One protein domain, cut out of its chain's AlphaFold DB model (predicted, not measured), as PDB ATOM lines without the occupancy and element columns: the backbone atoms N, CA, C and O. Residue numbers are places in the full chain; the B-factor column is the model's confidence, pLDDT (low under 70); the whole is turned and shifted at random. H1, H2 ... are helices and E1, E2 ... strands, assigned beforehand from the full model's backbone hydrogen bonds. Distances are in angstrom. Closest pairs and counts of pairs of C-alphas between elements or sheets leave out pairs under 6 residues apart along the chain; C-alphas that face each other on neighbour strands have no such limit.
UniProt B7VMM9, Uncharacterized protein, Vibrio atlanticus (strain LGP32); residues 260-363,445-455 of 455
ATOM      1  N   ALA A 260     310.056 116.524 318.051       34.97
ATOM      2  CA  ALA A 260     310.100 116.372 316.600       34.97
ATOM      3  C   ALA A 260     308.787 116.823 315.946       34.97
ATOM      4  O   ALA A 260     308.828 117.307 314.822       34.97
ATOM      5  N   TYR A 261     307.664 116.678 316.663       44.47
ATOM      6  CA  TYR A 261     306.307 116.983 316.200       44.47
ATOM      7  C   TYR A 261     305.809 118.382 316.608       44.47
ATOM      8  O   TYR A 261     304.636 118.686 316.417       44.47
ATOM      9  N   SER A 262     306.655 119.235 317.198       36.88
ATOM     10  CA  SER A 262     306.231 120.397 318.004       36.88
ATOM     11  C   SER A 262     305.709 121.618 317.231       36.88
ATOM     12  O   SER A 262     305.511 122.672 317.833       36.88
ATOM     13  N   LYS A 263     305.510 121.522 315.914       44.88
ATOM     14  CA  LYS A 263     304.869 122.569 315.106       44.88
ATOM     15  C   LYS A 263     303.535 122.054 314.582       44.88
ATOM     16  O   LYS A 263     303.379 121.741 313.406       44.88
ATOM     17  N   PHE A 264     302.573 121.919 315.488       48.94
ATOM     18  CA  PHE A 264     301.190 121.692 315.092       48.94
ATOM     19  C   PHE A 264     300.570 123.024 314.686       48.94
ATOM     20  O   PHE A 264     300.564 123.970 315.473       48.94
ATOM     21  N   THR A 265     300.015 123.062 313.481       51.34
ATOM     22  CA  THR A 265     298.965 124.010 313.116       51.34
ATOM     23  C   THR A 265     297.771 123.166 312.687       51.34
ATOM     24  O   THR A 265     297.771 122.583 311.602       51.34
ATOM     25  N   ASN A 266     296.768 123.033 313.556       51.53
ATOM     26  CA  ASN A 266     295.457 122.565 313.123       51.53
ATOM     27  C   ASN A 266     294.731 123.789 312.570       51.53
ATOM     28  O   ASN A 266     294.447 124.722 313.319       51.53
ATOM     29  N   VAL A 267     294.413 123.784 311.281       53.41
ATOM     30  CA  VAL A 267     293.406 124.694 310.739       53.41
ATOM     31  C   VAL A 267     292.143 123.882 310.563       53.41
ATOM     32  O   VAL A 267     291.990 123.099 309.632       53.41
ATOM     33  N   VAL A 268     291.222 124.031 311.501       57.72
ATOM     34  CA  VAL A 268     289.886 123.479 311.335       57.72
ATOM     35  C   VAL A 268     289.100 124.491 310.529       57.72
ATOM     36  O   VAL A 268     288.985 125.650 310.913       57.72
ATOM     37  N   CYS A 269     288.553 124.060 309.411       50.78
ATOM     38  CA  CYS A 269     287.684 124.874 308.598       50.78
ATOM     39  C   CYS A 269     286.230 124.418 308.786       50.78
ATOM     40  O   CYS A 269     285.921 123.231 308.906       50.78
ATOM     41  N   LYS A 270     285.317 125.379 308.855       58.44
ATOM     42  CA  LYS A 270     283.877 125.151 308.899       58.44
ATOM     43  C   LYS A 270     283.244 125.776 307.665       58.44
ATOM     44  O   LYS A 270     283.621 126.880 307.283       58.44
ATOM     45  N   ASP A 271     282.274 125.070 307.082       51.16
ATOM     46  CA  ASP A 271     281.604 125.473 305.843       51.16
ATOM     47  C   ASP A 271     282.620 125.715 304.704       51.16
ATOM     48  O   ASP A 271     282.550 126.711 303.979       51.16
ATOM     49  N   CYS A 272     283.597 124.807 304.585       51.88
ATOM     50  CA  CYS A 272     284.742 124.935 303.686       51.88
ATOM     51  C   CYS A 272     284.327 125.076 302.227       51.88
ATOM     52  O   CYS A 272     283.448 124.353 301.756       51.88
ATOM     53  N   ASN A 273     284.994 125.979 301.505       48.84
ATOM     54  CA  ASN A 273     284.656 126.354 300.127       48.84
ATOM     55  C   ASN A 273     283.272 127.029 299.966       48.84
ATOM     56  O   ASN A 273     282.661 126.940 298.896       48.84
ATOM     57  N   SER A 274     282.763 127.705 300.999       51.78
ATOM     58  CA  SER A 274     281.524 128.490 300.922       51.78
ATOM     59  C   SER A 274     281.764 129.984 301.151       51.78
ATOM     60  O   SER A 274     282.772 130.391 301.716       51.78
ATOM     61  N   ASP A 275     280.790 130.820 300.775       52.19
ATOM     62  CA  ASP A 275     280.830 132.264 301.062       52.19
ATOM     63  C   ASP A 275     280.781 132.564 302.594       52.19
ATOM     64  O   ASP A 275     280.936 133.715 302.995       52.19
ATOM     65  N   ASN A 276     280.569 131.548 303.450       55.47
ATOM     66  CA  ASN A 276     280.536 131.640 304.917       55.47
ATOM     67  C   ASN A 276     281.688 130.873 305.593       55.47
ATOM     68  O   ASN A 276     281.561 130.509 306.763       55.47
ATOM     69  N   GLU A 277     282.760 130.578 304.856       55.69
ATOM     70  CA  GLU A 277     283.901 129.815 305.361       55.69
ATOM     71  C   GLU A 277     284.502 130.468 306.615       55.69
ATOM     72  O   GLU A 277     284.723 131.681 306.674       55.69
ATOM     73  N   LYS A 278     284.727 129.651 307.645       59.97
ATOM     74  CA  LYS A 278     285.349 130.080 308.899       59.97
ATOM     75  C   LYS A 278     286.484 129.157 309.262       59.97
ATOM     76  O   LYS A 278     286.402 127.950 309.046       59.97
ATOM     77  N   PHE A 279     287.481 129.707 309.931       59.81
ATOM     78  CA  PHE A 279     288.702 128.996 310.263       59.81
ATOM     79  C   PHE A 279     288.954 129.072 311.754       59.81
ATOM     80  O   PHE A 279     288.783 130.110 312.383       59.81
ATOM     81  N   LYS A 280     289.358 127.956 312.331       67.50
ATOM     82  CA  LYS A 280     289.889 127.874 313.675       67.50
ATOM     83  C   LYS A 280     291.325 127.415 313.548       67.50
ATOM     84  O   LYS A 280     291.566 126.304 313.084       67.50
ATOM     85  N   VAL A 281     292.256 128.260 313.955       63.69
ATOM     86  CA  VAL A 281     293.677 127.916 313.972       63.69
ATOM     87  C   VAL A 281     294.032 127.519 315.387       63.69
ATOM     88  O   VAL A 281     293.631 128.202 316.324       63.69
ATOM     89  N   GLU A 282     294.749 126.423 315.560       66.69
ATOM     90  CA  GLU A 282     295.240 125.945 316.846       66.69
ATOM     91  C   GLU A 282     296.688 125.499 316.696       66.69
ATOM     92  O   GLU A 282     297.028 124.775 315.763       66.69
ATOM     93  N   SER A 283     297.533 125.917 317.629       64.38
ATOM     94  CA  SER A 283     298.935 125.549 317.683       64.38
ATOM     95  C   SER A 283     299.344 125.161 319.091       64.38
ATOM     96  O   SER A 283     298.892 125.754 320.073       64.38
ATOM     97  N   ARG A 284     300.204 124.148 319.182       69.94
ATOM     98  CA  ARG A 284     300.797 123.658 320.422       69.94
ATOM     99  C   ARG A 284     302.275 123.401 320.196       69.94
ATOM    100  O   ARG A 284     302.634 122.659 319.287       69.94
ATOM    101  N   SER A 285     303.103 123.970 321.064       62.22
ATOM    102  CA  SER A 285     304.540 123.728 321.110       62.22
ATOM    103  C   SER A 285     304.961 123.328 322.521       62.22
ATOM    104  O   SER A 285     304.582 123.974 323.497       62.22
ATOM    105  N   GLU A 286     305.747 122.258 322.632       62.88
ATOM    106  CA  GLU A 286     306.298 121.762 323.893       62.88
ATOM    107  C   GLU A 286     307.825 121.868 323.847       62.88
ATOM    108  O   GLU A 286     308.479 121.295 322.975       62.88
ATOM    109  N   PHE A 287     308.403 122.622 324.784       53.50
ATOM    110  CA  PHE A 287     309.835 122.904 324.824       53.50
ATOM    111  C   PHE A 287     310.486 122.218 326.027       53.50
ATOM    112  O   PHE A 287     310.399 122.684 327.170       53.50
ATOM    113  N   GLY A 288     311.176 121.103 325.771       54.03
ATOM    114  CA  GLY A 288     311.786 120.302 326.831       54.03
ATOM    115  C   GLY A 288     310.766 119.867 327.890       54.03
ATOM    116  O   GLY A 288     309.581 119.720 327.615       54.03
ATOM    117  N   SER A 289     311.216 119.677 329.131       54.75
ATOM    118  CA  SER A 289     310.339 119.259 330.233       54.75
ATOM    119  C   SER A 289     309.544 120.395 330.896       54.75
ATOM    120  O   SER A 289     308.822 120.117 331.850       54.75
ATOM    121  N   ASN A 290     309.703 121.660 330.471       62.56
ATOM    122  CA  ASN A 290     309.405 122.812 331.340       62.56
ATOM    123  C   ASN A 290     308.517 123.914 330.733       62.56
ATOM    124  O   ASN A 290     308.206 124.861 331.452       62.56
ATOM    125  N   GLN A 291     308.092 123.842 329.466       68.44
ATOM    126  CA  GLN A 291     307.187 124.861 328.917       68.44
ATOM    127  C   GLN A 291     306.268 124.316 327.821       68.44
ATOM    128  O   GLN A 291     306.723 123.601 326.930       68.44
ATOM    129  N   VAL A 292     304.990 124.700 327.869       73.44
ATOM    130  CA  VAL A 292     304.011 124.486 326.790       73.44
ATOM    131  C   VAL A 292     303.514 125.845 326.299       73.44
ATOM    132  O   VAL A 292     303.079 126.657 327.107       73.44
ATOM    133  N   SER A 293     303.560 126.092 324.995       73.00
ATOM    134  CA  SER A 293     302.925 127.235 324.330       73.00
ATOM    135  C   SER A 293     301.699 126.744 323.564       73.00
ATOM    136  O   SER A 293     301.794 125.783 322.803       73.00
ATOM    137  N   LEU A 294     300.551 127.381 323.772       75.56
ATOM    138  CA  LEU A 294     299.275 127.073 323.132       75.56
ATOM    139  C   LEU A 294     298.760 128.336 322.456       75.56
ATOM    140  O   LEU A 294     298.592 129.344 323.130       75.56
ATOM    141  N   ALA A 295     298.461 128.307 321.165       75.19
ATOM    142  CA  ALA A 295     297.930 129.462 320.450       75.19
ATOM    143  C   ALA A 295     296.684 129.093 319.650       75.19
ATOM    144  O   ALA A 295     296.563 127.972 319.167       75.19
ATOM    145  N   SER A 296     295.727 130.009 319.530       74.94
ATOM    146  CA  SER A 296     294.520 129.775 318.746       74.94
ATOM    147  C   SER A 296     293.807 131.068 318.369       74.94
ATOM    148  O   SER A 296     293.916 132.081 319.063       74.94
ATOM    149  N   SER A 297     293.034 131.018 317.286       74.75
ATOM    150  CA  SER A 297     291.943 131.966 317.068       74.75
ATOM    151  C   SER A 297     290.876 131.800 318.155       74.75
ATOM    152  O   SER A 297     290.565 130.689 318.585       74.75
ATOM    153  N   ALA A 298     290.299 132.902 318.618       81.62
ATOM    154  CA  ALA A 298     289.429 132.923 319.780       81.62
ATOM    155  C   ALA A 298     288.085 133.591 319.486       81.62
ATOM    156  O   ALA A 298     288.001 134.608 318.804       81.62
ATOM    157  N   VAL A 299     287.027 133.035 320.076       86.62
ATOM    158  CA  VAL A 299     285.670 133.589 320.038       86.62
ATOM    159  C   VAL A 299     285.176 133.883 321.445       86.62
ATOM    160  O   VAL A 299     285.597 133.262 322.425       86.62
ATOM    161  N   VAL A 300     284.237 134.819 321.542       88.62
ATOM    162  CA  VAL A 300     283.626 135.195 322.816       88.62
ATOM    163  C   VAL A 300     282.513 134.211 323.166       88.62
ATOM    164  O   VAL A 300     281.511 134.106 322.459       88.62
ATOM    165  N   SER A 301     282.651 133.527 324.298       84.94
ATOM    166  CA  SER A 301     281.626 132.649 324.864       84.94
ATOM    167  C   SER A 301     281.467 132.930 326.352       84.94
ATOM    168  O   SER A 301     282.425 132.860 327.118       84.94
ATOM    169  N   GLY A 302     280.261 133.319 326.777       84.06
ATOM    170  CA  GLY A 302     280.000 133.658 328.183       84.06
ATOM    171  C   GLY A 302     280.861 134.809 328.726       84.06
ATOM    172  O   GLY A 302     281.126 134.852 329.923       84.06
ATOM    173  N   GLY A 303     281.322 135.716 327.855       85.44
ATOM    174  CA  GLY A 303     282.241 136.803 328.211       85.44
ATOM    175  C   GLY A 303     283.709 136.382 328.345       85.44
ATOM    176  O   GLY A 303     284.513 137.183 328.803       85.44
ATOM    177  N   LYS A 304     284.060 135.148 327.966       91.56
ATOM    178  CA  LYS A 304     285.428 134.617 327.966       91.56
ATOM    179  C   LYS A 304     285.906 134.330 326.550       91.56
ATOM    180  O   LYS A 304     285.095 134.032 325.673       91.56
ATOM    181  N   LEU A 305     287.217 134.408 326.347       90.56
ATOM    182  CA  LEU A 305     287.886 134.009 325.115       90.56
ATOM    183  C   LEU A 305     288.204 132.515 325.175       90.56
ATOM    184  O   LEU A 305     288.963 132.051 326.033       90.56
ATOM    185  N   ILE A 306     287.611 131.771 324.245       88.75
ATOM    186  CA  ILE A 306     287.851 130.338 324.060       88.75
ATOM    187  C   ILE A 306     288.329 130.071 322.628       88.75
ATOM    188  O   ILE A 306     287.917 130.808 321.728       88.75
ATOM    189  N   PRO A 307     289.140 129.023 322.391       83.94
ATOM    190  CA  PRO A 307     289.515 128.610 321.039       83.94
ATOM    191  C   PRO A 307     288.281 128.428 320.143       83.94
ATOM    192  O   PRO A 307     287.336 127.728 320.520       83.94
ATOM    193  N   GLY A 308     288.269 129.024 318.951       75.94
ATOM    194  CA  GLY A 308     287.086 129.012 318.089       75.94
ATOM    195  C   GLY A 308     287.286 129.547 316.673       75.94
ATOM    196  O   GLY A 308     288.355 130.032 316.314       75.94
ATOM    197  N   PHE A 309     286.232 129.411 315.865       69.00
ATOM    198  CA  PHE A 309     286.225 129.754 314.442       69.00
ATOM    199  C   PHE A 309     286.016 131.254 314.205       69.00
ATOM    200  O   PHE A 309     284.995 131.801 314.628       69.00
ATOM    201  N   VAL A 310     286.930 131.867 313.459       65.62
ATOM    202  CA  VAL A 310     286.918 133.267 313.012       65.62
ATOM    203  C   VAL A 310     286.679 133.349 311.501       65.62
ATOM    204  O   VAL A 310     286.819 132.353 310.790       65.62
ATOM    205  N   SER A 311     286.266 134.516 311.005       66.69
ATOM    206  CA  SER A 311     285.916 134.726 309.592       66.69
ATOM    207  C   SER A 311     286.918 135.663 308.924       66.69
ATOM    208  O   SER A 311     287.089 136.786 309.382       66.69
ATOM    209  N   GLU A 312     287.518 135.267 307.801       60.38
ATOM    210  CA  GLU A 312     288.441 136.157 307.064       60.38
ATOM    211  C   GLU A 312     287.731 137.350 306.422       60.38
ATOM    212  O   GLU A 312     288.322 138.391 306.155       60.38
ATOM    213  N   THR A 313     286.430 137.204 306.184       63.00
ATOM    214  CA  THR A 313     285.555 138.265 305.678       63.00
ATOM    215  C   THR A 313     285.018 139.172 306.787       63.00
ATOM    216  O   THR A 313     284.179 140.034 306.517       63.00
ATOM    217  N   SER A 314     285.453 138.968 308.037       67.62
ATOM    218  CA  SER A 314     285.032 139.796 309.164       67.62
ATOM    219  C   SER A 314     285.491 141.235 308.965       67.62
ATOM    220  O   SER A 314     286.648 141.507 308.650       67.62
ATOM    221  N   THR A 315     284.561 142.170 309.153       75.88
ATOM    222  CA  THR A 315     284.856 143.609 309.165       75.88
ATOM    223  C   THR A 315     285.267 144.100 310.552       75.88
ATOM    224  O   THR A 315     285.648 145.257 310.705       75.88
ATOM    225  N   GLU A 316     285.136 143.247 311.567       83.06
ATOM    226  CA  GLU A 316     285.517 143.523 312.949       83.06
ATOM    227  C   GLU A 316     286.856 142.849 313.262       83.06
ATOM    228  O   GLU A 316     287.293 141.939 312.555       83.06
ATOM    229  N   ALA A 317     287.513 143.295 314.333       77.75
ATOM    230  CA  ALA A 317     288.718 142.627 314.798       77.75
ATOM    231  C   ALA A 317     288.385 141.224 315.328       77.75
ATOM    232  O   ALA A 317     287.510 141.055 316.179       77.75
ATOM    233  N   GLU A 318     289.129 140.234 314.850       80.12
ATOM    234  CA  GLU A 318     289.093 138.863 315.344       80.12
ATOM    235  C   GLU A 318     290.209 138.668 316.373       80.12
ATOM    236  O   GLU A 318     291.253 139.326 316.316       80.12
ATOM    237  N   TYR A 319     289.990 137.785 317.348       83.12
ATOM    238  CA  TYR A 319     290.936 137.608 318.445       83.12
ATOM    239  C   TYR A 319     291.849 136.414 318.217       83.12
ATOM    240  O   TYR A 319     291.395 135.323 317.881       83.12
ATOM    241  N   PHE A 320     293.131 136.607 318.494       81.50
ATOM    242  CA  PHE A 320     294.120 135.538 318.533       81.50
ATOM    243  C   PHE A 320     294.802 135.558 319.884       81.50
ATOM    244  O   PHE A 320     295.175 136.612 320.396       81.50
ATOM    245  N   VAL A 321     294.915 134.391 320.501       81.12
ATOM    246  CA  VAL A 321     295.397 134.277 321.870       81.12
ATOM    247  C   VAL A 321     296.492 133.226 321.922       81.12
ATOM    248  O   VAL A 321     296.359 132.160 321.326       81.12
ATOM    249  N   GLN A 322     297.572 133.540 322.634       81.94
ATOM    250  CA  GLN A 322     298.678 132.630 322.917       81.94
ATOM    251  C   GLN A 322     298.879 132.540 324.424       81.94
ATOM    252  O   GLN A 322     299.087 133.554 325.081       81.94
ATOM    253  N   VAL A 323     298.863 131.327 324.958       80.69
ATOM    254  CA  VAL A 323     299.034 130.975 326.363       80.69
ATOM    255  C   VAL A 323     300.330 130.188 326.520       80.69
ATOM    256  O   VAL A 323     300.469 129.113 325.948       80.69
ATOM    257  N   ASN A 324     301.242 130.668 327.358       80.88
ATOM    258  CA  ASN A 324     302.395 129.888 327.794       80.88
ATOM    259  C   ASN A 324     302.131 129.323 329.193       80.88
ATOM    260  O   ASN A 324     301.642 130.035 330.071       80.88
ATOM    261  N   LEU A 325     302.450 128.049 329.397       82.75
ATOM    262  CA  LEU A 325     302.193 127.276 330.608       82.75
ATOM    263  C   LEU A 325     303.474 126.601 331.102       82.75
ATOM    264  O   LEU A 325     304.310 126.165 330.309       82.75
ATOM    265  N   ASP A 326     303.563 126.429 332.419       80.94
ATOM    266  CA  ASP A 326     304.497 125.495 333.047       80.94
ATOM    267  C   ASP A 326     303.825 124.103 333.118       80.94
ATOM    268  O   ASP A 326     302.755 123.986 333.731       80.94
ATOM    269  N   PRO A 327     304.411 123.036 332.533       71.62
ATOM    270  CA  PRO A 327     303.893 121.671 332.615       71.62
ATOM    271  C   PRO A 327     303.679 121.178 334.052       71.62
ATOM    272  O   PRO A 327     302.808 120.341 334.289       71.62
ATOM    273  N   ALA A 328     304.450 121.685 335.021       76.50
ATOM    274  CA  ALA A 328     304.289 121.349 336.434       76.50
ATOM    275  C   ALA A 328     303.036 121.993 337.054       76.50
ATOM    276  O   ALA A 328     302.484 121.469 338.025       76.50
ATOM    277  N   THR A 329     302.554 123.103 336.488       76.25
ATOM    278  CA  THR A 329     301.339 123.810 336.917       76.25
ATOM    279  C   THR A 329     300.472 124.206 335.713       76.25
ATOM    280  O   THR A 329     300.280 125.395 335.450       76.25
ATOM    281  N   PRO A 330     299.866 123.235 335.004       69.69
ATOM    282  CA  PRO A 330     299.262 123.448 333.681       69.69
ATOM    283  C   PRO A 330     297.983 124.303 333.693       69.69
ATOM    284  O   PRO A 330     297.395 124.556 332.649       69.69
ATOM    285  N   ASN A 331     297.520 124.746 334.865       79.12
ATOM    286  CA  ASN A 331     296.326 125.586 335.018       79.12
ATOM    287  C   ASN A 331     296.650 127.076 335.205       79.12
ATOM    288  O   ASN A 331     295.733 127.866 335.430       79.12
ATOM    289  N   VAL A 332     297.927 127.462 335.158       81.75
ATOM    290  CA  VAL A 332     298.369 128.850 335.338       81.75
ATOM    291  C   VAL A 332     299.199 129.270 334.133       81.75
ATOM    292  O   VAL A 332     300.187 128.619 333.802       81.75
ATOM    293  N   ALA A 333     298.801 130.373 333.497       85.12
ATOM    294  CA  ALA A 333     299.599 130.999 332.452       85.12
ATOM    295  C   ALA A 333     300.864 131.624 333.052       85.12
ATOM    296  O   ALA A 333     300.771 132.498 333.916       85.12
ATOM    297  N   THR A 334     302.032 131.198 332.575       85.31
ATOM    298  CA  THR A 334     303.310 131.869 332.844       85.31
ATOM    299  C   THR A 334     303.426 133.151 332.036       85.31
ATOM    300  O   THR A 334     304.039 134.104 332.494       85.31
ATOM    301  N   SER A 335     302.822 133.191 330.849       84.25
ATOM    302  CA  SER A 335     302.584 134.420 330.100       84.25
ATOM    303  C   SER A 335     301.419 134.232 329.124       84.25
ATOM    304  O   SER A 335     301.009 133.104 328.844       84.25
ATOM    305  N   LEU A 336     300.857 135.331 328.629       85.50
ATOM    306  CA  LEU A 336     299.713 135.316 327.719       85.50
ATOM    307  C   LEU A 336     299.744 136.529 326.787       85.50
ATOM    308  O   LEU A 336     299.999 137.643 327.240       85.50
ATOM    309  N   PHE A 337     299.385 136.318 325.526       84.31
ATOM    310  CA  PHE A 337     299.070 137.364 324.558       84.31
ATOM    311  C   PHE A 337     297.604 137.259 324.137       84.31
ATOM    312  O   PHE A 337     297.111 136.159 323.895       84.31
ATOM    313  N   ILE A 338     296.920 138.399 324.043       87.12
ATOM    314  CA  ILE A 338     295.599 138.538 323.422       87.12
ATOM    315  C   ILE A 338     295.705 139.652 322.393       87.12
ATOM    316  O   ILE A 338     295.921 140.809 322.752       87.12
ATOM    317  N   ASP A 339     295.498 139.305 321.136       84.19
ATOM    318  CA  ASP A 339     295.631 140.205 320.005       84.19
ATOM    319  C   ASP A 339     294.286 140.425 319.331       84.19
ATOM    320  O   ASP A 339     293.524 139.483 319.130       84.19
ATOM    321  N   ALA A 340     294.012 141.677 318.979       86.31
ATOM    322  CA  ALA A 340     292.911 142.074 318.116       86.31
ATOM    323  C   ALA A 340     293.476 142.286 316.710       86.31
ATOM    324  O   ALA A 340     294.249 143.220 316.481       86.31
ATOM    325  N   PHE A 341     293.125 141.396 315.791       79.88
ATOM    326  CA  PHE A 341     293.673 141.331 314.442       79.88
ATOM    327  C   PHE A 341     292.602 141.669 313.411       79.88
ATOM    328  O   PHE A 341     291.459 141.225 313.529       79.88
ATOM    329  N   LYS A 342     292.977 142.419 312.377       73.31
ATOM    330  CA  LYS A 342     292.086 142.730 311.261       73.31
ATOM    331  C   LYS A 342     292.567 142.052 309.999       73.31
ATOM    332  O   LYS A 342     293.709 142.217 309.594       73.31
ATOM    333  N   PHE A 343     291.666 141.334 309.342       66.69
ATOM    334  CA  PHE A 343     291.972 140.647 308.092       66.69
ATOM    335  C   PHE A 343     292.152 141.600 306.903       66.69
ATOM    336  O   PHE A 343     292.945 141.298 306.016       66.69
ATOM    337  N   GLU A 344     291.460 142.749 306.902       68.19
ATOM    338  CA  GLU A 344     291.479 143.729 305.801       68.19
ATOM    339  C   GLU A 344     292.884 144.254 305.490       68.19
ATOM    340  O   GLU A 344     293.296 144.266 304.331       68.19
ATOM    341  N   ASP A 345     293.605 144.687 306.522       67.31
ATOM    342  CA  ASP A 345     294.994 145.137 306.414       67.31
ATOM    343  C   ASP A 345     295.984 144.092 306.910       67.31
ATOM    344  O   ASP A 345     297.181 144.208 306.654       67.31
ATOM    345  N   SER A 346     295.478 143.020 307.519       69.00
ATOM    346  CA  SER A 346     296.269 141.872 307.908       69.00
ATOM    347  C   SER A 346     297.255 142.197 309.047       69.00
ATOM    348  O   SER A 346     298.342 141.624 309.118       69.00
ATOM    349  N   LEU A 347     296.861 143.108 309.951       71.38
ATOM    350  CA  LEU A 347     297.677 143.625 311.054       71.38
ATOM    351  C   LEU A 347     297.005 143.475 312.430       71.38
ATOM    352  O   LEU A 347     295.789 143.328 312.572       71.38
ATOM    353  N   VAL A 348     297.826 143.565 313.478       81.56
ATOM    354  CA  VAL A 348     297.405 143.647 314.880       81.56
ATOM    355  C   VAL A 348     297.104 145.102 315.244       81.56
ATOM    356  O   VAL A 348     298.000 145.950 315.245       81.56
ATOM    357  N   HIS A 349     295.855 145.381 315.616       84.69
ATOM    358  CA  HIS A 349     295.372 146.712 316.017       84.69
ATOM    359  C   HIS A 349     295.240 146.875 317.528       84.69
ATOM    360  O   HIS A 349     295.120 147.988 318.033       84.69
ATOM    361  N   GLY A 350     295.318 145.783 318.280       87.94
ATOM    362  CA  GLY A 350     295.383 145.813 319.732       87.94
ATOM    363  C   GLY A 350     296.149 144.613 320.260       87.94
ATOM    364  O   GLY A 350     296.077 143.536 319.678       87.94
ATOM    365  N   ARG A 351     296.841 144.787 321.389       87.88
ATOM    366  CA  ARG A 351     297.513 143.698 322.109       87.88
ATOM    367  C   ARG A 351     297.419 143.900 323.617       87.88
ATOM    368  O   ARG A 351     297.702 144.989 324.122       87.88
ATOM    369  N   TYR A 352     297.046 142.843 324.326       88.12
ATOM    370  CA  TYR A 352     297.228 142.687 325.764       88.12
ATOM    371  C   TYR A 352     298.287 141.615 326.007       88.12
ATOM    372  O   TYR A 352     298.200 140.518 325.460       88.12
ATOM    373  N   TYR A 353     299.273 141.940 326.833       86.00
ATOM    374  CA  TYR A 353     300.330 141.030 327.246       86.00
ATOM    375  C   TYR A 353     300.313 140.868 328.762       86.00
ATOM    376  O   TYR A 353     300.238 141.855 329.490       86.00
ATOM    377  N   TYR A 354     300.408 139.630 329.229       87.44
ATOM    378  CA  TYR A 354     300.559 139.275 330.633       87.44
ATOM    379  C   TYR A 354     301.841 138.468 330.819       87.44
ATOM    380  O   TYR A 354     302.048 137.475 330.127       87.44
ATOM    381  N   ASP A 355     302.680 138.873 331.771       83.19
ATOM    382  CA  ASP A 355     304.019 138.310 332.010       83.19
ATOM    383  C   ASP A 355     304.072 137.269 333.146       83.19
ATOM    384  O   ASP A 355     305.148 136.942 333.648       83.19
ATOM    385  N   GLY A 356     302.911 136.803 333.615       84.25
ATOM    386  CA  GLY A 356     302.810 135.930 334.788       84.25
ATOM    387  C   GLY A 356     302.576 136.678 336.102       84.25
ATOM    388  O   GLY A 356     302.192 136.046 337.086       84.25
ATOM    389  N   ASN A 357     302.732 138.008 336.120       85.50
ATOM    390  CA  ASN A 357     302.489 138.857 337.288       85.50
ATOM    391  C   ASN A 357     301.548 140.034 336.990       85.50
ATOM    392  O   ASN A 357     300.666 140.344 337.791       85.50
ATOM    393  N   SER A 358     301.746 140.716 335.863       87.62
ATOM    394  CA  SER A 358     301.060 141.952 335.501       87.62
ATOM    395  C   SER A 358     300.686 141.990 334.023       87.62
ATOM    396  O   SER A 358     301.342 141.394 333.172       87.62
ATOM    397  N   GLY A 359     299.581 142.679 333.740       88.62
ATOM    398  CA  GLY A 359     299.038 142.855 332.401       88.62
ATOM    399  C   GLY A 359     299.280 144.255 331.856       88.62
ATOM    400  O   GLY A 359     299.063 145.240 332.565       88.62
ATOM    401  N   VAL A 360     299.662 144.360 330.586       89.94
ATOM    402  CA  VAL A 360     299.888 145.629 329.886       89.94
ATOM    403  C   VAL A 360     299.174 145.617 328.540       89.94
ATOM    404  O   VAL A 360     299.236 144.645 327.792       89.94
ATOM    405  N   LYS A 361     298.505 146.728 328.217       91.50
ATOM    406  CA  LYS A 361     297.927 146.975 326.890       91.50
ATOM    407  C   LYS A 361     298.889 147.815 326.067       91.50
ATOM    408  O   LYS A 361     299.413 148.810 326.569       91.50
ATOM    409  N   PHE A 362     299.113 147.411 324.826       88.69
ATOM    410  CA  PHE A 362     300.072 148.077 323.954       88.69
ATOM    411  C   PHE A 362     299.487 149.369 323.382       88.69
ATOM    412  O   PHE A 362     298.305 149.449 323.047       88.69
ATOM    413  N   ASN A 363     300.330 150.394 323.275       91.00
ATOM    414  CA  ASN A 363     300.005 151.635 322.577       91.00
ATOM    415  C   ASN A 363     300.311 151.531 321.069       91.00
ATOM    416  O   ASN A 363     300.850 150.529 320.603       91.00
ATOM    417  N   ASP A 445     290.073 136.665 331.418       93.12
ATOM    418  CA  ASP A 445     289.124 136.320 330.361       93.12
ATOM    419  C   ASP A 445     289.513 135.091 329.543       93.12
ATOM    420  O   ASP A 445     288.733 134.641 328.704       93.12
ATOM    421  N   VAL A 446     290.667 134.500 329.839       89.88
ATOM    422  CA  VAL A 446     291.184 133.308 329.171       89.88
ATOM    423  C   VAL A 446     291.057 132.102 330.099       89.88
ATOM    424  O   VAL A 446     291.723 131.999 331.130       89.88
ATOM    425  N   THR A 447     290.196 131.152 329.732       86.50
ATOM    426  CA  THR A 447     289.964 129.943 330.539       86.50
ATOM    427  C   THR A 447     290.984 128.865 330.188       86.50
ATOM    428  O   THR A 447     290.759 128.087 329.268       86.50
ATOM    429  N   ILE A 448     292.089 128.766 330.934       85.94
ATOM    430  CA  ILE A 448     293.203 127.830 330.651       85.94
ATOM    431  C   ILE A 448     292.747 126.377 330.419       85.94
ATOM    432  O   ILE A 448     293.307 125.676 329.584       85.94
ATOM    433  N   ALA A 449     291.684 125.927 331.091       84.44
ATOM    434  CA  ALA A 449     291.123 124.592 330.882       84.44
ATOM    435  C   ALA A 449     290.581 124.356 329.456       84.44
ATOM    436  O   ALA A 449     290.608 123.222 328.986       84.44
ATOM    437  N   ASP A 450     290.087 125.391 328.772       84.50
ATOM    438  CA  ASP A 450     289.673 125.301 327.367       84.50
ATOM    439  C   ASP A 450     290.875 125.316 326.423       84.50
ATOM    440  O   ASP A 450     290.871 124.610 325.421       84.50
ATOM    441  N   TRP A 451     291.929 126.045 326.787       83.94
ATOM    442  CA  TRP A 451     293.181 126.115 326.035       83.94
ATOM    443  C   TRP A 451     293.974 124.811 326.099       83.94
ATOM    444  O   TRP A 451     294.457 124.338 325.078       83.94
ATOM    445  N   ASN A 452     294.005 124.144 327.254       78.81
ATOM    446  CA  ASN A 452     294.625 122.826 327.423       78.81
ATOM    447  C   ASN A 452     294.007 121.713 326.556       78.81
ATOM    448  O   ASN A 452     294.564 120.618 326.499       78.81
ATOM    449  N   LYS A 453     292.865 121.968 325.899       76.56
ATOM    450  CA  LYS A 453     292.245 121.050 324.930       76.56
ATOM    451  C   LYS A 453     292.831 121.183 323.521       76.56
ATOM    452  O   LYS A 453     292.407 120.438 322.647       76.56
ATOM    453  N   ILE A 454     293.739 122.130 323.285       69.06
ATOM    454  CA  ILE A 454     294.471 122.254 322.023       69.06
ATOM    455  C   ILE A 454     295.511 121.122 321.949       69.06
ATOM    456  O   ILE A 454     296.313 120.960 322.880       69.06
ATOM    457  N   TYR A 455     295.476 120.345 320.857       61.44
ATOM    458  CA  TYR A 455     296.283 119.133 320.638       61.44
ATOM    459  C   TYR A 455     297.182 119.198 319.411       61.44
ATOM    460  O   TYR A 455     296.667 119.472 318.299       61.44
TER     461      TYR A 455
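What this domain is: This is residues 260 to 363 and 445 to 455 of the 455 residues of an uncharacterized protein of Vibrio atlanticus (strain LGP32) (UniProt B7VMM9). The model shows one twisted antiparallel sheet, from which the last part of E3 bends off and pairs with the short E4 to make a small flap. The short helix H1 covers a little of the sheet on the flap's side, next to E4, near the end of the printed part. The printed part has 115 residues with eight named strands, E1 to E8, followed by one named helix, H1, and its class is mostly strand. The sheet is branched at E3, and its neighbour pairs are antiparallel. The whole is compact, with a radius of gyration of the C-alphas of 14.5 A and spans of 44 by 36 by 27 A.

Where its parts are: E1 is residues 264 to 270, 18.7 A long, and begins at C-alpha 264 (301.190, 121.692, 315.092). E2 is residues 278 to 287, 30.1 A, and E3 is residues 291 to 301, 27.0 A, with a bend of 72 degrees at residue 297. E4 is residues 304 to 307. E5, residues 318 to 325, is 23.2 A long; E6, residues 333 to 342, 25.4 A. E7, residues 347 to 354, is 20.3 A long and bends by 62 degrees at residue 350. E8 is residues 359 to 361. H1, residues 448 to 451, ends at C-alpha 451 (293.181, 126.115, 326.035).

How they stand to each other: E1 to E4 form a meander, each strand the antiparallel neighbour of the one before, and E5 to E8 form another. In the hairpin of E1 and E2, N 268 and O 280 are 2.8 A apart, within hydrogen-bond range. E2 and E4 lie on one side of E3, and E5 on the other side. Within hydrogen-bond range are N 285 of E2 and O 293 of E3, 2.8 A, N 301 of E3 and O 304 of E4, 2.8 A, and N 294 of E3 and O 323 of E5, 2.8 A. So are N 322 of E5 and O 337 of E6, 2.9 A, N 338 of E6 and O 352 of E7, 2.9 A, and N 353 of E7 and O 360 of E8, 2.9 A. H1 is on the sheet at a height over the sheet of 7.0 A, over none of its strands, but only just, with 2 of its C-alphas falling on E5. The closest C-alphas of E4 and H1, those of Ile 306 and Asp 450, are 6.3 A apart. H1 is too short for an O i to N i+4 pair; its one O i to N i+3 pair is within range.

The domain as a whole: The two C-alphas farthest apart, those of Asp 275 and Ala 328, are 43.8 A apart. Residues 364 to 444 are not printed, and C-alphas 363 and 445 are 20.3 A apart across this cut. Of the links that are printed whole, none is long. The mean pLDDT of the printed part is 73.4; it is under 70 at residues 260 to 291, 309 to 314, 330, 343 to 346 and 454 to 455.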